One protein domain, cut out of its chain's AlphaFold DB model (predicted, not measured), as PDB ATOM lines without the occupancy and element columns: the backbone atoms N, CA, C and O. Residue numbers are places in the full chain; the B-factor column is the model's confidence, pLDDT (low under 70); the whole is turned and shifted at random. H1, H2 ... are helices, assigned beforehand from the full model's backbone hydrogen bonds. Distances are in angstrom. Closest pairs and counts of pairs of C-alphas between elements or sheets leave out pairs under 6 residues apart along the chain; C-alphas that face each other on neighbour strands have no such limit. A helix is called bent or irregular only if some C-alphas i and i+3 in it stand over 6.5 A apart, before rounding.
ATOM      1  N   THR A  62      40.182  24.901  21.464       95.69
ATOM      2  CA  THR A  62      40.370  26.266  20.965       95.69
ATOM      3  C   THR A  62      40.762  26.296  19.486       95.69
ATOM      4  O   THR A  62      41.208  25.303  18.913       95.69
ATOM      5  N   VAL A  63      40.601  27.457  18.846       96.75
ATOM      6  CA  VAL A  63      41.062  27.669  17.465       96.75
ATOM      7  C   VAL A  63      42.582  27.839  17.415       96.75
ATOM      8  O   VAL A  63      43.214  27.422  16.448       96.75
ATOM      9  N   TYR A  64      43.167  28.436  18.454       95.12
ATOM     10  CA  TYR A  64      44.588  28.763  18.516       95.12
ATOM     11  C   TYR A  64      45.473  27.507  18.464       95.12
ATOM     12  O   TYR A  64      46.233  27.300  17.512       95.12
ATOM     13  N   THR A  65      45.320  26.643  19.467       92.62
ATOM     14  CA  THR A  65      46.149  25.448  19.671       92.62
ATOM     15  C   THR A  65      45.393  24.130  19.549       92.62
ATOM     16  O   THR A  65      46.018  23.072  19.474       92.62
ATOM     17  N   GLY A  66      44.065  24.194  19.507       92.19
ATOM     18  CA  GLY A  66      43.187  23.043  19.622       92.19
ATOM     19  C   GLY A  66      42.578  22.530  18.319       92.19
ATOM     20  O   GLY A  66      42.891  22.973  17.209       92.19
ATOM     21  N   SER A  67      41.657  21.581  18.482       94.00
ATOM     22  CA  SER A  67      40.928  20.920  17.399       94.00
ATOM     23  C   SER A  67      40.179  21.909  16.497       94.00
ATOM     24  O   SER A  67      40.241  21.786  15.272       94.00
ATOM     25  N   ALA A  68      39.572  22.962  17.050       96.19
ATOM     26  CA  ALA A  68      38.824  23.939  16.258       96.19
ATOM     27  C   ALA A  68      39.696  24.721  15.252       96.19
ATOM     28  O   ALA A  68      39.169  25.247  14.271       96.19
ATOM     29  N   GLY A  69      41.024  24.743  15.419       95.12
ATOM     30  CA  GLY A  69      41.945  25.262  14.402       95.12
ATOM     31  C   GLY A  69      41.913  24.438  13.108       95.12
ATOM     32  O   GLY A  69      41.920  24.992  12.009       95.12
ATOM     33  N   MET A  70      41.773  23.113  13.227       93.25
ATOM     34  CA  MET A  70      41.572  22.208  12.091       93.25
ATOM     35  C   MET A  70      40.185  22.396  11.463       93.25
ATOM     36  O   MET A  70      40.047  22.356  10.239       93.25
ATOM     37  N   ALA A  71      39.159  22.652  12.284       96.25
ATOM     38  CA  ALA A  71      37.826  22.987  11.784       96.25
ATOM     39  C   ALA A  71      37.849  24.269  10.936       96.25
ATOM     40  O   ALA A  71      37.262  24.290   9.854       96.25
ATOM     41  N   LEU A  72      38.565  25.307  11.383       96.31
ATOM     42  CA  LEU A  72      38.747  26.542  10.617       96.31
ATOM     43  C   LEU A  72      39.491  26.290   9.299       96.31
ATOM     44  O   LEU A  72      39.066  26.800   8.269       96.31
ATOM     45  N   TYR A  73      40.542  25.464   9.294       94.00
ATOM     46  CA  TYR A  73      41.236  25.083   8.058       94.00
ATOM     47  C   TYR A  73      40.290  24.427   7.036       94.00
ATOM     48  O   TYR A  73      40.213  24.876   5.889       94.00
ATOM     49  N   TYR A  74      39.526  23.406   7.443       95.06
ATOM     50  CA  TYR A  74      38.566  22.750   6.547       95.06
ATOM     51  C   TYR A  74      37.461  23.703   6.089       95.06
ATOM     52  O   TYR A  74      37.069  23.677   4.921       95.06
ATOM     53  N   TYR A  75      36.984  24.571   6.983       95.94
ATOM     54  CA  TYR A  75      36.013  25.598   6.637       95.94
ATOM     55  C   TYR A  75      36.550  26.549   5.561       95.94
ATOM     56  O   TYR A  75      35.883  26.736   4.543       95.94
ATOM     57  N   THR A  76      37.757  27.093   5.732       92.06
ATOM     58  CA  THR A  76      38.392  27.989   4.753       92.06
ATOM     59  C   THR A  76      38.599  27.292   3.413       92.06
ATOM     60  O   THR A  76      38.266  27.864   2.376       92.06
ATOM     61  N   SER A  77      39.054  26.035   3.411       90.62
ATOM     62  CA  SER A  77      39.199  25.273   2.164       90.62
ATOM     63  C   SER A  77      37.850  25.064   1.458       90.62
ATOM     64  O   SER A  77      37.749  25.199   0.240       90.62
ATOM     65  N   SER A  78      36.767  24.872   2.220       93.75
ATOM     66  CA  SER A  78      35.407  24.749   1.676       93.75
ATOM     67  C   SER A  78      34.885  26.017   0.979       93.75
ATOM     68  O   SER A  78      33.937  25.946   0.195       93.75
ATOM     69  N   LEU A  79      35.444  27.202   1.259       90.25
ATOM     70  CA  LEU A  79      34.999  28.449   0.621       90.25
ATOM     71  C   LEU A  79      35.339  28.487  -0.875       90.25
ATOM     72  O   LEU A  79      34.677  29.194  -1.627       90.25
ATOM     73  N   LYS A  80      36.331  27.698  -1.296       84.50
ATOM     74  CA  LYS A  80      36.879  27.669  -2.659       84.50
ATOM     75  C   LYS A  80      36.286  26.542  -3.516       84.50
ATOM     76  O   LYS A  80      36.703  26.344  -4.653       84.50
ATOM     77  N   MET A  81      35.325  25.788  -2.979       86.06
ATOM     78  CA  MET A  81      34.792  24.575  -3.600       86.06
ATOM     79  C   MET A  81      33.364  24.744  -4.115       86.06
ATOM     80  O   MET A  81      32.532  25.392  -3.482       86.06
ATOM     81  N   ASN A  82      33.065  24.075  -5.233       86.56
ATOM     82  CA  ASN A  82      31.722  24.055  -5.823       86.56
ATOM     83  C   ASN A  82      30.715  23.266  -4.965       86.56
ATOM     84  O   ASN A  82      29.580  23.708  -4.801       86.56
ATOM     85  N   ASP A  83      31.119  22.122  -4.396       90.62
ATOM     86  CA  ASP A  83      30.336  21.384  -3.394       90.62
ATOM     87  C   ASP A  83      31.145  21.257  -2.093       90.62
ATOM     88  O   ASP A  83      31.967  20.350  -1.977       90.62
ATOM     89  N   PRO A  84      30.915  22.141  -1.104       94.19
ATOM     90  CA  PRO A  84      31.697  22.179   0.133       94.19
ATOM     91  C   PRO A  84      31.275  21.124   1.167       94.19
ATOM     92  O   PRO A  84      31.771  21.125   2.292       94.19
ATOM     93  N   SER A  85      30.299  20.262   0.856       93.75
ATOM     94  CA  SER A  85      29.630  19.429   1.866       93.75
ATOM     95  C   SER A  85      30.588  18.483   2.595       93.75
ATOM     96  O   SER A  85      30.442  18.279   3.799       93.75
ATOM     97  N   LYS A  86      31.571  17.910   1.889       94.31
ATOM     98  CA  LYS A  86      32.521  16.950   2.471       94.31
ATOM     99  C   LYS A  86      33.478  17.632   3.445       94.31
ATOM    100  O   LYS A  86      33.710  17.119   4.536       94.31
ATOM    101  N   GLU A  87      33.986  18.799   3.083       95.19
ATOM    102  CA  GLU A  87      34.919  19.601   3.869       95.19
ATOM    103  C   GLU A  87      34.226  20.190   5.091       95.19
ATOM    104  O   GLU A  87      34.768  20.147   6.191       95.19
ATOM    105  N   LEU A  88      32.985  20.653   4.933       97.38
ATOM    106  CA  LEU A  88      32.162  21.110   6.050       97.38
ATOM    107  C   LEU A  88      31.869  19.969   7.037       97.38
ATOM    108  O   LEU A  88      31.979  20.166   8.244       97.38
ATOM    109  N   GLN A  89      31.565  18.759   6.555       95.38
ATOM    110  CA  GLN A  89      31.421  17.586   7.427       95.38
ATOM    111  C   GLN A  89      32.747  17.174   8.081       95.38
ATOM    112  O   GLN A  89      32.751  16.750   9.236       95.38
ATOM    113  N   ALA A  90      33.878  17.312   7.383       94.31
ATOM    114  CA  ALA A  90      35.195  17.079   7.965       94.31
ATOM    115  C   ALA A  90      35.501  18.089   9.082       94.31
ATOM    116  O   ALA A  90      35.970  17.679  10.140       94.31
ATOM    117  N   ALA A  91      35.164  19.369   8.891       96.56
ATOM    118  CA  ALA A  91      35.330  20.414   9.897       96.56
ATOM    119  C   ALA A  91      34.569  20.098  11.195       96.56
ATOM    120  O   ALA A  91      35.120  20.266  12.281       96.56
ATOM    121  N   LEU A  92      33.338  19.576  11.097       96.31
ATOM    122  CA  LEU A  92      32.518  19.224  12.265       96.31
ATOM    123  C   LEU A  92      33.160  18.170  13.176       96.31
ATOM    124  O   LEU A  92      32.909  18.191  14.375       96.31
ATOM    125  N   LYS A  93      34.023  17.290  12.649       93.44
ATOM    126  CA  LYS A  93      34.750  16.291  13.459       93.44
ATOM    127  C   LYS A  93      35.721  16.922  14.461       93.44
ATOM    128  O   LYS A  93      36.174  16.248  15.376       93.44
ATOM    129  N   TYR A  94      36.051  18.195  14.271       94.56
ATOM    130  CA  TYR A  94      36.986  18.937  15.107       94.56
ATOM    131  C   TYR A  94      36.299  20.027  15.940       94.56
ATOM    132  O   TYR A  94      36.964  20.898  16.491       94.56
ATOM    133  N   ILE A  95      34.967  19.994  16.040       96.00
ATOM    134  CA  ILE A  95      34.185  20.916  16.865       96.00
ATOM    135  C   ILE A  95      33.502  20.122  17.980       96.00
ATOM    136  O   ILE A  95      32.610  19.318  17.723       96.00
ATOM    137  N   HIS A  96      33.876  20.411  19.225       94.44
ATOM    138  CA  HIS A  96      33.422  19.681  20.413       94.44
ATOM    139  C   HIS A  96      32.512  20.577  21.265       94.44
ATOM    140  O   HIS A  96      32.924  21.149  22.272       94.44
ATOM    141  N   LEU A  97      31.262  20.755  20.818       95.50
ATOM    142  CA  LEU A  97      30.310  21.707  21.416       95.50
ATOM    143  C   LEU A  97      29.879  21.367  22.849       95.50
ATOM    144  O   LEU A  97      29.452  22.269  23.572       95.50
ATOM    145  N   GLU A  98      29.959  20.097  23.235       93.69
ATOM    146  CA  GLU A  98      29.573  19.612  24.568       93.69
ATOM    147  C   GLU A  98      30.715  19.741  25.591       93.69
ATOM    148  O   GLU A  98      30.491  19.645  26.792       93.69
ATOM    149  N   GLU A  99      31.940  20.013  25.127       93.25
ATOM    150  CA  GLU A  99      33.147  20.142  25.959       93.25
ATOM    151  C   GLU A  99      33.599  21.604  26.126       93.25
ATOM    152  O   GLU A  99      34.701  21.890  26.609       93.25
ATOM    153  N   LEU A 100      32.750  22.549  25.713       93.50
ATOM    154  CA  LEU A 100      32.988  23.978  25.886       93.50
ATOM    155  C   LEU A 100      33.015  24.338  27.374       93.50
ATOM    156  O   LEU A 100      32.187  23.884  28.163       93.50
ATOM    157  N   LYS A 101      34.001  25.148  27.771       89.88
ATOM    158  CA  LYS A 101      34.354  25.324  29.190       89.88
ATOM    159  C   LYS A 101      33.591  26.463  29.861       89.88
ATOM    160  O   LYS A 101      33.603  26.541  31.086       89.88
ATOM    161  N   GLY A 102      33.005  27.374  29.089       89.00
ATOM    162  CA  GLY A 102      32.302  28.562  29.571       89.00
ATOM    163  C   GLY A 102      33.207  29.595  30.245       89.00
ATOM    164  O   GLY A 102      32.715  30.397  31.029       89.00
ATOM    165  N   LYS A 103      34.528  29.557  30.003       89.31
ATOM    166  CA  LYS A 103      35.524  30.359  30.753       89.31
ATOM    167  C   LYS A 103      36.192  31.479  29.960       89.31
ATOM    168  O   LYS A 103      36.765  32.379  30.562       89.31
ATOM    169  N   ARG A 104      36.218  31.400  28.629       94.31
ATOM    170  CA  ARG A 104      36.936  32.351  27.766       94.31
ATOM    171  C   ARG A 104      36.057  32.742  26.588       94.31
ATOM    172  O   ARG A 104      35.447  31.876  25.965       94.31
ATOM    173  N   ILE A 105      36.012  34.040  26.292       96.06
ATOM    174  CA  ILE A 105      35.029  34.647  25.381       96.06
ATOM    175  C   ILE A 105      35.522  34.786  23.932       96.06
ATOM    176  O   ILE A 105      34.730  34.942  23.015       96.06
ATOM    177  N   SER A 106      36.828  34.757  23.701       96.25
ATOM    178  CA  SER A 106      37.460  35.077  22.414       96.25
ATOM    179  C   SER A 106      37.317  33.986  21.346       96.25
ATOM    180  O   SER A 106      37.265  32.803  21.679       96.25
ATOM    181  N   PHE A 107      37.399  34.361  20.063       97.62
ATOM    182  CA  PHE A 107      37.464  33.418  18.941       97.62
ATOM    183  C   PHE A 107      38.666  32.461  19.012       97.62
ATOM    184  O   PHE A 107      38.520  31.268  18.774       97.62
ATOM    185  N   LEU A 108      39.858  32.973  19.338       96.38
ATOM    186  CA  LEU A 108      41.088  32.185  19.269       96.38
ATOM    187  C   LEU A 108      41.232  31.206  20.428       96.38
ATOM    188  O   LEU A 108      41.415  30.015  20.187       96.38
ATOM    189  N   CYS A 109      41.116  31.687  21.665       96.50
ATOM    190  CA  CYS A 109      41.404  30.881  22.853       96.50
ATOM    191  C   CYS A 109      40.176  30.591  23.729       96.50
ATOM    192  O   CYS A 109      40.336  30.215  24.895       96.50
ATOM    193  N   GLY A 110      38.963  30.794  23.208       96.62
ATOM    194  CA  GLY A 110      37.716  30.652  23.955       96.62
ATOM    195  C   GLY A 110      36.596  29.977  23.173       96.62
ATOM    196  O   GLY A 110      36.775  29.535  22.038       96.62
ATOM    197  N   ASP A 111      35.424  29.912  23.799       98.00
ATOM    198  CA  ASP A 111      34.275  29.156  23.292       98.00
ATOM    199  C   ASP A 111      33.641  29.806  22.053       98.00
ATOM    200  O   ASP A 111      32.938  29.143  21.284       98.00
ATOM    201  N   ALA A 112      33.904  31.096  21.820       98.12
ATOM    202  CA  ALA A 112      33.356  31.803  20.671       98.12
ATOM    203  C   ALA A 112      33.886  31.272  19.336       98.12
ATOM    204  O   ALA A 112      33.160  31.330  18.348       98.12
ATOM    205  N   GLY A 113      35.107  30.726  19.293       98.19
ATOM    206  CA  GLY A 113      35.679  30.135  18.081       98.19
ATOM    207  C   GLY A 113      34.879  28.932  17.581       98.19
ATOM    208  O   GLY A 113      34.273  29.007  16.507       98.19
ATOM    209  N   PRO A 114      34.805  27.844  18.371       98.38
ATOM    210  CA  PRO A 114      33.999  26.673  18.040       98.38
ATOM    211  C   PRO A 114      32.532  27.008  17.759       98.38
ATOM    212  O   PRO A 114      31.961  26.486  16.803       98.38
ATOM    213  N   LEU A 115      31.918  27.905  18.543       98.62
ATOM    214  CA  LEU A 115      30.521  28.299  18.345       98.62
ATOM    215  C   LEU A 115      30.304  29.067  17.037       98.62
ATOM    216  O   LEU A 115      29.346  28.780  16.316       98.62
ATOM    217  N   ALA A 116      31.184  30.011  16.700       98.38
ATOM    218  CA  ALA A 116      31.098  30.761  15.450       98.38
ATOM    219  C   ALA A 116      31.296  29.843  14.235       98.38
ATOM    220  O   ALA A 116      30.497  29.897  13.297       98.38
ATOM    221  N   LEU A 117      32.287  28.943  14.279       98.44
ATOM    222  CA  LEU A 117      32.523  27.940  13.235       98.44
ATOM    223  C   LEU A 117      31.323  27.005  13.064       98.44
ATOM    224  O   LEU A 117      30.823  26.834  11.952       98.44
ATOM    225  N   ALA A 118      30.805  26.447  14.159       98.50
ATOM    226  CA  ALA A 118      29.636  25.576  14.115       98.50
ATOM    227  C   ALA A 118      28.415  26.298  13.533       98.50
ATOM    228  O   ALA A 118      27.678  25.715  12.741       98.50
ATOM    229  N   THR A 119      28.218  27.572  13.890       98.50
ATOM    230  CA  THR A 119      27.117  28.404  13.384       98.50
ATOM    231  C   THR A 119      27.174  28.531  11.863       98.50
ATOM    232  O   THR A 119      26.194  28.227  11.180       98.50
ATOM    233  N   VAL A 120      28.327  28.931  11.314       97.75
ATOM    234  CA  VAL A 120      28.477  29.117   9.861       97.75
ATOM    235  C   VAL A 120      28.422  27.787   9.108       97.75
ATOM    236  O   VAL A 120      27.814  27.717   8.042       97.75
ATOM    237  N   ILE A 121      28.988  26.713   9.666       98.00
ATOM    238  CA  ILE A 121      28.952  25.377   9.056       98.00
ATOM    239  C   ILE A 121      27.520  24.828   9.045       98.00
ATOM    240  O   ILE A 121      27.060  24.354   8.007       98.00
ATOM    241  N   SER A 122      26.797  24.945  10.163       97.75
ATOM    242  CA  SER A 122      25.389  24.545  10.285       97.75
ATOM    243  C   SER A 122      24.523  25.256   9.240       97.75
ATOM    244  O   SER A 122      23.752  24.606   8.530       97.75
ATOM    245  N   TYR A 123      24.728  26.567   9.053       96.56
ATOM    246  CA  TYR A 123      24.045  27.339   8.014       96.56
ATOM    247  C   TYR A 123      24.366  26.840   6.598       96.56
ATOM    248  O   TYR A 123      23.452  26.613   5.806       96.56
ATOM    249  N   ARG A 124      25.655  26.662   6.267       95.31
ATOM    250  CA  ARG A 124      26.084  26.276   4.910       95.31
ATOM    251  C   ARG A 124      25.686  24.850   4.533       95.31
ATOM    252  O   ARG A 124      25.443  24.594   3.358       95.31
ATOM    253  N   LEU A 125      25.608  23.932   5.496       95.81
ATOM    254  CA  LEU A 125      25.149  22.564   5.242       95.81
ATOM    255  C   LEU A 125      23.641  22.496   4.964       95.81
ATOM    256  O   LEU A 125      23.211  21.631   4.199       95.81
ATOM    257  N   GLY A 126      22.837  23.391   5.548       94.00
ATOM    258  CA  GLY A 126      21.388  23.430   5.339       94.00
ATOM    259  C   GLY A 126      20.739  22.064   5.587       94.00
ATOM    260  O   GLY A 126      20.860  21.497   6.670       94.00
ATOM    261  N   ASN A 127      20.098  21.495   4.562       93.06
ATOM    262  CA  ASN A 127      19.446  20.180   4.645       93.06
ATOM    263  C   ASN A 127      20.430  18.997   4.739       93.06
ATOM    264  O   ASN A 127      20.011  17.891   5.056       93.06
ATOM    265  N   LYS A 128      21.725  19.204   4.459       94.50
ATOM    266  CA  LYS A 128      22.787  18.189   4.606       94.50
ATOM    267  C   LYS A 128      23.417  18.194   6.008       94.50
ATOM    268  O   LYS A 128      24.434  17.535   6.231       94.50
ATOM    269  N   ARG A 129      22.876  18.995   6.928       95.50
ATOM    270  CA  ARG A 129      23.325  19.092   8.318       95.50
ATOM    271  C   ARG A 129      23.037  17.775   9.060       95.50
ATOM    272  O   ARG A 129      21.917  17.288   8.957       95.50
ATOM    273  N   PRO A 130      23.997  17.229   9.827       95.00
ATOM    274  CA  PRO A 130      23.746  16.084  10.701       95.00
ATOM    275  C   PRO A 130      22.681  16.384  11.765       95.00
ATOM    276  O   PRO A 130      22.685  17.475  12.336       95.00
ATOM    277  N   ASP A 131      21.829  15.412  12.091       93.31
ATOM    278  CA  ASP A 131      20.717  15.590  13.045       93.31
ATOM    279  C   ASP A 131      21.175  16.007  14.450       93.31
ATOM    280  O   ASP A 131      20.469  16.721  15.161       93.31
ATOM    281  N   ASN A 132      22.379  15.594  14.850       92.62
ATOM    282  CA  ASN A 132      22.966  15.933  16.143       92.62
ATOM    283  C   ASN A 132      23.579  17.344  16.194       92.62
ATOM    284  O   ASN A 132      23.919  17.806  17.281       92.62
ATOM    285  N   LEU A 133      23.740  18.038  15.059       96.44
ATOM    286  CA  LEU A 133      24.258  19.405  15.042       96.44
ATOM    287  C   LEU A 133      23.108  20.403  15.255       96.44
ATOM    288  O   LEU A 133      22.190  20.446  14.431       96.44
ATOM    289  N   PRO A 134      23.157  21.284  16.274       97.44
ATOM    290  CA  PRO A 134      22.117  22.288  16.480       97.44
ATOM    291  C   PRO A 134      21.966  23.264  15.301       97.44
ATOM    292  O   PRO A 134      22.875  23.452  14.486       97.44
ATOM    293  N   ASP A 135      20.788  23.886  15.192       96.62
ATOM    294  CA  ASP A 135      20.519  24.856  14.121       96.62
ATOM    295  C   ASP A 135      21.398  26.097  14.296       96.62
ATOM    296  O   ASP A 135      21.696  26.495  15.427       96.62
ATOM    297  N   TYR A 136      21.788  26.730  13.188       97.56
ATOM    298  CA  TYR A 136      22.661  27.904  13.212       97.56
ATOM    299  C   TYR A 136      22.104  29.029  14.095       97.56
ATOM    300  O   TYR A 136      22.887  29.722  14.733       97.56
ATOM    301  N   LYS A 137      20.777  29.186  14.221       96.81
ATOM    302  CA  LYS A 137      20.192  30.186  15.132       96.81
ATOM    303  C   LYS A 137      20.427  29.842  16.601       96.81
ATOM    304  O   LYS A 137      20.737  30.723  17.395       96.81
ATOM    305  N   SER A 138      20.311  28.564  16.960       97.88
ATOM    306  CA  SER A 138      20.592  28.088  18.321       97.88
ATOM    307  C   SER A 138      22.076  28.255  18.669       97.88
ATOM    308  O   SER A 138      22.421  28.742  19.745       97.88
ATOM    309  N   LEU A 139      22.965  27.939  17.723       98.44
ATOM    310  CA  LEU A 139      24.410  28.128  17.883       98.44
ATOM    311  C   LEU A 139      24.788  29.613  17.987       98.44
ATOM    312  O   LEU A 139      25.548  29.984  18.883       98.44
ATOM    313  N   ALA A 140      24.193  30.473  17.157       98.12
ATOM    314  CA  ALA A 140      24.359  31.921  17.245       98.12
ATOM    315  C   ALA A 140      23.881  32.464  18.599       98.12
ATOM    316  O   ALA A 140      24.550  33.304  19.195       98.12
ATOM    317  N   GLN A 141      22.771  31.949  19.136       98.19
ATOM    318  CA  GLN A 141      22.303  32.333  20.468       98.19
ATOM    319  C   GLN A 141      23.291  31.918  21.564       98.19
ATOM    320  O   GLN A 141      23.592  32.718  22.447       98.19
ATOM    321  N   ARG A 142      23.850  30.702  21.494       98.00
ATOM    322  CA  ARG A 142      24.910  30.255  22.416       98.00
ATOM    323  C   ARG A 142      26.138  31.168  22.343       98.00
ATOM    324  O   ARG A 142      26.663  31.545  23.386       98.00
ATOM    325  N   LEU A 143      26.552  31.571  21.139       98.31
ATOM    326  CA  LEU A 143      27.640  32.534  20.927       98.31
ATOM    327  C   LEU A 143      27.323  33.903  21.551       98.31
ATOM    328  O   LEU A 143      28.166  34.495  22.227       98.31
ATOM    329  N   MET A 144      26.105  34.410  21.359       97.38
ATOM    330  CA  MET A 144      25.671  35.684  21.938       97.38
ATOM    331  C   MET A 144      25.607  35.638  23.467       97.38
ATOM    332  O   MET A 144      25.937  36.626  24.117       97.38
ATOM    333  N   ASN A 145      25.260  34.491  24.053       97.19
ATOM    334  CA  ASN A 145      25.195  34.320  25.506       97.19
ATOM    335  C   ASN A 145      26.567  34.404  26.195       97.19
ATOM    336  O   ASN A 145      26.609  34.676  27.393       97.19
ATOM    337  N   LEU A 146      27.679  34.250  25.463       97.00
ATOM    338  CA  LEU A 146      29.025  34.457  26.012       97.00
ATOM    339  C   LEU A 146      29.288  35.905  26.452       97.00
ATOM    340  O   LEU A 146      30.255  36.156  27.166       97.00
ATOM    341  N   ILE A 147      28.420  36.853  26.082       94.56
ATOM    342  CA  ILE A 147      28.473  38.240  26.557       94.56
ATOM    343  C   ILE A 147      28.456  38.358  28.090       94.56
ATOM    344  O   ILE A 147      28.898  39.371  28.626       94.56
ATOM    345  N   SER A 148      27.997  37.333  28.815       95.00
ATOM    346  CA  SER A 148      28.094  37.282  30.280       95.00
ATOM    347  C   SER A 148      29.537  37.382  30.793       95.00
ATOM    348  O   SER A 148      29.750  37.891  31.888       95.00
ATOM    349  N   LEU A 149      30.525  36.964  29.993       94.50
ATOM    350  CA  LEU A 149      31.953  37.015  30.321       94.50
ATOM    351  C   LEU A 149      32.604  38.368  29.981       94.50
ATOM    352  O   LEU A 149      33.788  38.569  30.245       94.50
ATOM    353  N   LEU A 150      31.867  39.298  29.365       89.31
ATOM    354  CA  LEU A 150      32.443  40.497  28.752       89.31
ATOM    355  C   LEU A 150      33.128  41.427  29.766       89.31
ATOM    356  O   LEU A 150      34.155  42.020  29.447       89.31
ATOM    357  N   ASN A 151      32.581  41.542  30.979       87.69
ATOM    358  CA  ASN A 151      33.111  42.437  32.017       87.69
ATOM    359  C   ASN A 151      34.446  41.954  32.604       87.69
ATOM    360  O   ASN A 151      35.235  42.771  33.066       87.69
ATOM    361  N   GLU A 152      34.693  40.644  32.585       90.00
ATOM    362  CA  GLU A 152      35.912  40.022  33.123       90.00
ATOM    363  C   GLU A 152      36.994  39.846  32.048       90.00
ATOM    364  O   GLU A 152      38.158  39.587  32.357       90.00
ATOM    365  N   ALA A 153      36.620  39.980  30.774       90.12
ATOM    366  CA  ALA A 153      37.520  39.776  29.653       90.12
ATOM    367  C   ALA A 153      38.463  40.980  29.437       90.12
ATOM    368  O   ALA A 153      38.015  42.131  29.499       90.12
ATOM    369  N   PRO A 154      39.750  40.739  29.105       91.31
ATOM    370  CA  PRO A 154      40.651  41.798  28.651       91.31
ATOM    371  C   PRO A 154      40.199  42.346  27.288       91.31
ATOM    372  O   PRO A 154      39.283  41.815  26.669       91.31
ATOM    373  N   ASP A 155      40.840  43.393  26.771       85.56
ATOM    374  CA  ASP A 155      40.430  43.994  25.491       85.56
ATOM    375  C   ASP A 155      41.125  43.373  24.263       85.56
ATOM    376  O   ASP A 155      40.676  43.585  23.136       85.56
ATOM    377  N   GLU A 156      42.192  42.592  24.458       87.06
ATOM    378  CA  GLU A 156      43.047  42.073  23.382       87.06
ATOM    379  C   GLU A 156      42.425  40.911  22.569       87.06
ATOM    380  O   GLU A 156      41.264  40.533  22.749       87.06
ATOM    381  N   LEU A 157      43.164  40.409  21.577       87.12
ATOM    382  CA  LEU A 157      42.638  39.507  20.551       87.12
ATOM    383  C   LEU A 157      42.534  38.041  21.004       87.12
ATOM    384  O   LEU A 157      41.588  37.352  20.614       87.12
ATOM    385  N   LEU A 158      43.503  37.540  21.773       91.50
ATOM    386  CA  LEU A 158      43.627  36.112  22.066       91.50
ATOM    387  C   LEU A 158      42.573  35.625  23.049       91.50
ATOM    388  O   LEU A 158      42.035  34.543  22.842       91.50
ATOM    389  N   TYR A 159      42.289  36.403  24.088       93.50
ATOM    390  CA  TYR A 159      41.425  36.069  25.224       93.50
ATOM    391  C   TYR A 159      40.299  37.087  25.439       93.50
ATOM    392  O   TYR A 159      39.349  36.803  26.173       93.50
ATOM    393  N   GLY A 160      40.408  38.257  24.815       90.44
ATOM    394  CA  GLY A 160      39.602  39.422  25.126       90.44
ATOM    395  C   GLY A 160      38.419  39.733  24.210       90.44
ATOM    396  O   GLY A 160      38.008  38.960  23.336       90.44
ATOM    397  N   LYS A 161      37.865  40.929  24.435       89.38
ATOM    398  CA  LYS A 161      36.695  41.494  23.750       89.38
ATOM    399  C   LYS A 161      36.922  41.653  22.252       89.38
ATOM    400  O   LYS A 161      36.005  41.369  21.486       89.38
ATOM    401  N   SER A 162      38.130  42.024  21.815       86.12
ATOM    402  CA  SER A 162      38.452  42.108  20.380       86.12
ATOM    403  C   SER A 162      38.324  40.744  19.696       86.12
ATOM    404  O   SER A 162      37.743  40.644  18.615       86.12
ATOM    405  N   GLY A 163      38.776  39.673  20.357       91.44
ATOM    406  CA  GLY A 163      38.595  38.302  19.876       91.44
ATOM    407  C   GLY A 163      37.133  37.855  19.847       91.44
ATOM    408  O   GLY A 163      36.741  37.097  18.961       91.44
ATOM    409  N   TYR A 164      36.306  38.310  20.791       94.94
ATOM    410  CA  TYR A 164      34.865  38.037  20.771       94.94
ATOM    411  C   TYR A 164      34.155  38.798  19.648       94.94
ATOM    412  O   TYR A 164      33.377  38.211  18.895       94.94
ATOM    413  N   LEU A 165      34.475  40.082  19.476       89.81
ATOM    414  CA  LEU A 165      33.958  40.912  18.391       89.81
ATOM    415  C   LEU A 165      34.285  40.300  17.023       89.81
ATOM    416  O   LEU A 165      33.407  40.241  16.160       89.81
ATOM    417  N   TYR A 166      35.504  39.775  16.849       92.25
ATOM    418  CA  TYR A 166      35.868  39.021  15.652       92.25
ATOM    419  C   TYR A 166      34.905  37.849  15.411       92.25
ATOM    420  O   TYR A 166      34.394  37.707  14.305       92.25
ATOM    421  N   ALA A 167      34.602  37.038  16.432       95.75
ATOM    422  CA  ALA A 167      33.698  35.892  16.295       95.75
ATOM    423  C   ALA A 167      32.289  36.295  15.828       95.75
ATOM    424  O   ALA A 167      31.707  35.640  14.963       95.75
ATOM    425  N   LEU A 168      31.747  37.386  16.379       93.75
ATOM    426  CA  LEU A 168      30.425  37.902  16.011       93.75
ATOM    427  C   LEU A 168      30.386  38.372  14.551       93.75
ATOM    428  O   LEU A 168      29.491  38.005  13.787       93.75
ATOM    429  N   LEU A 169      31.382  39.164  14.151       90.19
ATOM    430  CA  LEU A 169      31.493  39.682  12.789       90.19
ATOM    431  C   LEU A 169      31.808  38.572  11.777       90.19
ATOM    432  O   LEU A 169      31.307  38.609  10.654       90.19
ATOM    433  N   PHE A 170      32.580  37.561  12.181       94.00
ATOM    434  CA  PHE A 170      32.846  36.370  11.381       94.00
ATOM    435  C   PHE A 170      31.540  35.669  10.990       94.00
ATOM    436  O   PHE A 170      31.356  35.368   9.812       94.00
ATOM    437  N   VAL A 171      30.603  35.477  11.928       96.38
ATOM    438  CA  VAL A 171      29.287  34.880  11.634       96.38
ATOM    439  C   VAL A 171      28.508  35.716  10.618       96.38
ATOM    440  O   VAL A 171      28.067  35.178   9.603       96.38
ATOM    441  N   ASN A 172      28.375  37.027  10.850       92.31
ATOM    442  CA  ASN A 172      27.614  37.905   9.952       92.31
ATOM    443  C   ASN A 172      28.224  37.997   8.550       92.31
ATOM    444  O   ASN A 172      27.493  38.077   7.567       92.31
ATOM    445  N   LYS A 173      29.554  37.960   8.430       89.94
ATOM    446  CA  LYS A 173      30.206  37.976   7.119       89.94
ATOM    447  C   LYS A 173      29.971  36.693   6.328       89.94
ATOM    448  O   LYS A 173      29.764  36.741   5.119       89.94
ATOM    449  N   HIS A 174      30.020  35.551   7.001       92.56
ATOM    450  CA  HIS A 174      29.982  34.243   6.353       92.56
ATOM    451  C   HIS A 174      28.564  33.681   6.162       92.56
ATOM    452  O   HIS A 174      28.392  32.634   5.532       92.56
ATOM    453  N   ILE A 175      27.545  34.383   6.663       93.31
ATOM    454  CA  ILE A 175      26.127  34.107   6.421       93.31
ATOM    455  C   ILE A 175      25.528  35.318   5.682       93.31
ATOM    456  O   ILE A 175      24.984  36.226   6.309       93.31
ATOM    457  N   PRO A 176      25.642  35.374   4.341       80.75
ATOM    458  CA  PRO A 176      25.255  36.556   3.581       80.75
ATOM    459  C   PRO A 176      23.743  36.809   3.629       80.75
ATOM    460  O   PRO A 176      22.933  35.878   3.617       80.75
ATOM    461  N   GLY A 177      23.367  38.091   3.639       73.12
ATOM    462  CA  GLY A 177      21.975  38.540   3.522       73.12
ATOM    463  C   GLY A 177      21.114  38.341   4.772       73.12
ATOM    464  O   GLY A 177      19.901  38.523   4.699       73.12
ATOM    465  N   LYS A 178      21.708  37.962   5.912       73.31
ATOM    466  CA  LYS A 178      21.005  37.823   7.192       73.31
ATOM    467  C   LYS A 178      21.830  38.429   8.317       73.31
ATOM    468  O   LYS A 178      22.981  38.062   8.520       73.31
ATOM    469  N   GLU A 179      21.212  39.312   9.087       80.88
ATOM    470  CA  GLU A 179      21.778  39.797  10.342       80.88
ATOM    471  C   GLU A 179      21.557  38.732  11.426       80.88
ATOM    472  O   GLU A 179      20.561  38.742  12.148       80.88
ATOM    473  N   ILE A 180      22.442  37.732  11.463       93.69
ATOM    474  CA  ILE A 180      22.351  36.623  12.422       93.69
ATOM    475  C   ILE A 180      22.686  37.101  13.829       93.69
ATOM    476  O   ILE A 180      21.992  36.749  14.781       93.69
ATOM    477  N   ILE A 181      23.740  37.907  13.942       93.38
ATOM    478  CA  ILE A 181      24.084  38.637  15.153       93.38
ATOM    479  C   ILE A 181      23.574  40.073  14.987       93.38
ATOM    480  O   ILE A 181      24.098  40.792  14.130       93.38
ATOM    481  N   PRO A 182      22.592  40.508  15.793       91.94
ATOM    482  CA  PRO A 182      22.067  41.867  15.745       91.94
ATOM    483  C   PRO A 182      23.133  42.939  16.014       91.94
ATOM    484  O   PRO A 182      23.991  42.772  16.887       91.94
ATOM    485  N   ALA A 183      23.039  44.080  15.332       86.12
ATOM    486  CA  ALA A 183      23.939  45.221  15.484       86.12
ATOM    487  C   ALA A 183      23.990  45.719  16.931       86.12
ATOM    488  O   ALA A 183      25.074  45.934  17.463       86.12
ATOM    489  N   ASN A 184      22.842  45.784  17.613       87.06
ATOM    490  CA  ASN A 184      22.775  46.168  19.025       87.06
ATOM    491  C   ASN A 184      23.493  45.177  19.965       87.06
ATOM    492  O   ASN A 184      23.806  45.524  21.100       87.06
ATOM    493  N   HIS A 185      23.741  43.936  19.532       88.69
ATOM    494  CA  HIS A 185      24.550  42.969  20.273       88.69
ATOM    495  C   HIS A 185      26.036  43.164  19.980       88.69
ATOM    496  O   HIS A 185      26.845  43.176  20.906       88.69
ATOM    497  N   ILE A 186      26.395  43.396  18.713       84.19
ATOM    498  CA  ILE A 186      27.765  43.745  18.297       84.19
ATOM    499  C   ILE A 186      28.239  45.020  19.006       84.19
ATOM    500  O   ILE A 186      29.367  45.075  19.495       84.19
ATOM    501  N   GLU A 187      27.365  46.019  19.121       78.88
ATOM    502  CA  GLU A 187      27.624  47.274  19.828       78.88
ATOM    503  C   GLU A 187      27.946  47.077  21.308       78.88
ATOM    504  O   GLU A 187      28.706  47.860  21.855       78.88
ATOM    505  N   LYS A 188      27.437  46.026  21.962       80.62
ATOM    506  CA  LYS A 188      27.795  45.743  23.360       80.62
ATOM    507  C   LYS A 188      29.204  45.173  23.489       80.62
ATOM    508  O   LYS A 188      29.880  45.458  24.468       80.62
ATOM    509  N   ALA A 189      29.644  44.364  22.521       67.75
ATOM    510  CA  ALA A 189      30.998  43.798  22.489       67.75
ATOM    511  C   ALA A 189      32.061  44.827  22.070       67.75
ATOM    512  O   ALA A 189      33.256  44.628  22.296       67.75
ATOM    513  N   ARG A 190      31.627  45.928  21.455       67.69
ATOM    514  CA  ARG A 190      32.457  47.056  21.057       67.69
ATOM    515  C   ARG A 190      32.407  48.115  22.159       67.69
ATOM    516  O   ARG A 190      31.341  48.608  22.498       67.69
ATOM    517  N   LEU A 191      33.555  48.535  22.692       56.22
ATOM    518  CA  LEU A 191      33.595  49.809  23.415       56.22
ATOM    519  C   LEU A 191      33.162  50.889  22.415       56.22
ATOM    520  O   LEU A 191      33.752  50.981  21.337       56.22
ATOM    521  N   PHE A 192      32.086  51.623  22.704       48.91
ATOM    522  CA  PHE A 192      31.592  52.669  21.811       48.91
ATOM    523  C   PHE A 192      32.747  53.624  21.483       48.91
ATOM    524  O   PHE A 192      33.315  54.249  22.370       48.91
TER     525      PHE A 192
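What this domain is: This is residues 62 to 192 of the 310 residues of an uncharacterized protein of Bombyx mori (UniProt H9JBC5). A kinked helix, H3, forms the core of a three-helix up-and-down bundle with H4 and H5; the hairpin of H1 and H2 packs on H3 on one side, and short H6 packs on H5 at the other side of the bundle. A long stretch without named elements, residues 93 to 111, joins the H1 and H2 hairpin to the bundle. The printed part has 131 residues with six named helices, in the order H1 to H6, and no named strand; its class is all helix. It is compact, with a radius of gyration of the C-alphas of 13.8 A, and spans 40 by 31 by 26 A.

How they stand to each other: H3, residues 112 to 128, is the hub and touches four helices. H4, residues 136 to 149, touches H3 at a shallow tilt of 9 degrees, opposite ways, and the two form a hairpin; their closest C-alphas are those of Thr 119 and Tyr 136, 4.5 A apart. H5, residues 161 to 174, touches H3 at a shallow tilt of 12 degrees, the same way, closest at the C-alphas of Ala 116 and Ala 167, 5.8 A. H4 and H5 are close but not clearly touching, with the C-alphas of Leu 143 and Leu 168 closest at 7.8 A. H2, residues 85 to 92, touches H3 at a shallow tilt of 31 degrees, opposite ways, as a hairpin, with the C-alphas of Leu 88 and Ile 121 closest at 6.1 A. H1, residues 67 to 78, forms a hairpin with H2, closest at the C-alphas of Ala 71 and Ala 91, 4.1 A. H1 touches H3 at a steep tilt of 44 degrees, closest at the C-alphas of Ala 68 and Pro 114, 5.8 A. H6, residues 183 to 189, forms a hairpin with H5, closest at the C-alphas of Leu 165 and Ala 189, 5.8 A, and is apart from H3. Every O i to N i+4 pair is within hydrogen-bond range in H1, H2 and H5, against 11 of 13 in H3, 6 of 10 in H4 and 2 of 3 in H6.

Where its parts are: H3 runs 23.6 A from C-alpha 112 at (33.356, 31.803, 20.671), with a kink of 41 degrees near residue 122; it is irregular, C-alphas 124 and 127 being 9.0 A apart. H4 measures 21.5 A, H5 20.0 A and H1 17.1 A, the last from C-alpha 67 at (40.928, 20.920, 17.399). H6 ends at C-alpha 189, (30.998, 43.798, 22.489).

The domain as a whole: The C-alphas of Asn 82 and Glu 152 are the two farthest apart, 42.3 A. The printed part has no cut. The links H2 to H3 and H4 to H5 are long. Mean pLDDT of the printed part is 92.1; residues 189 to 192 are under 70.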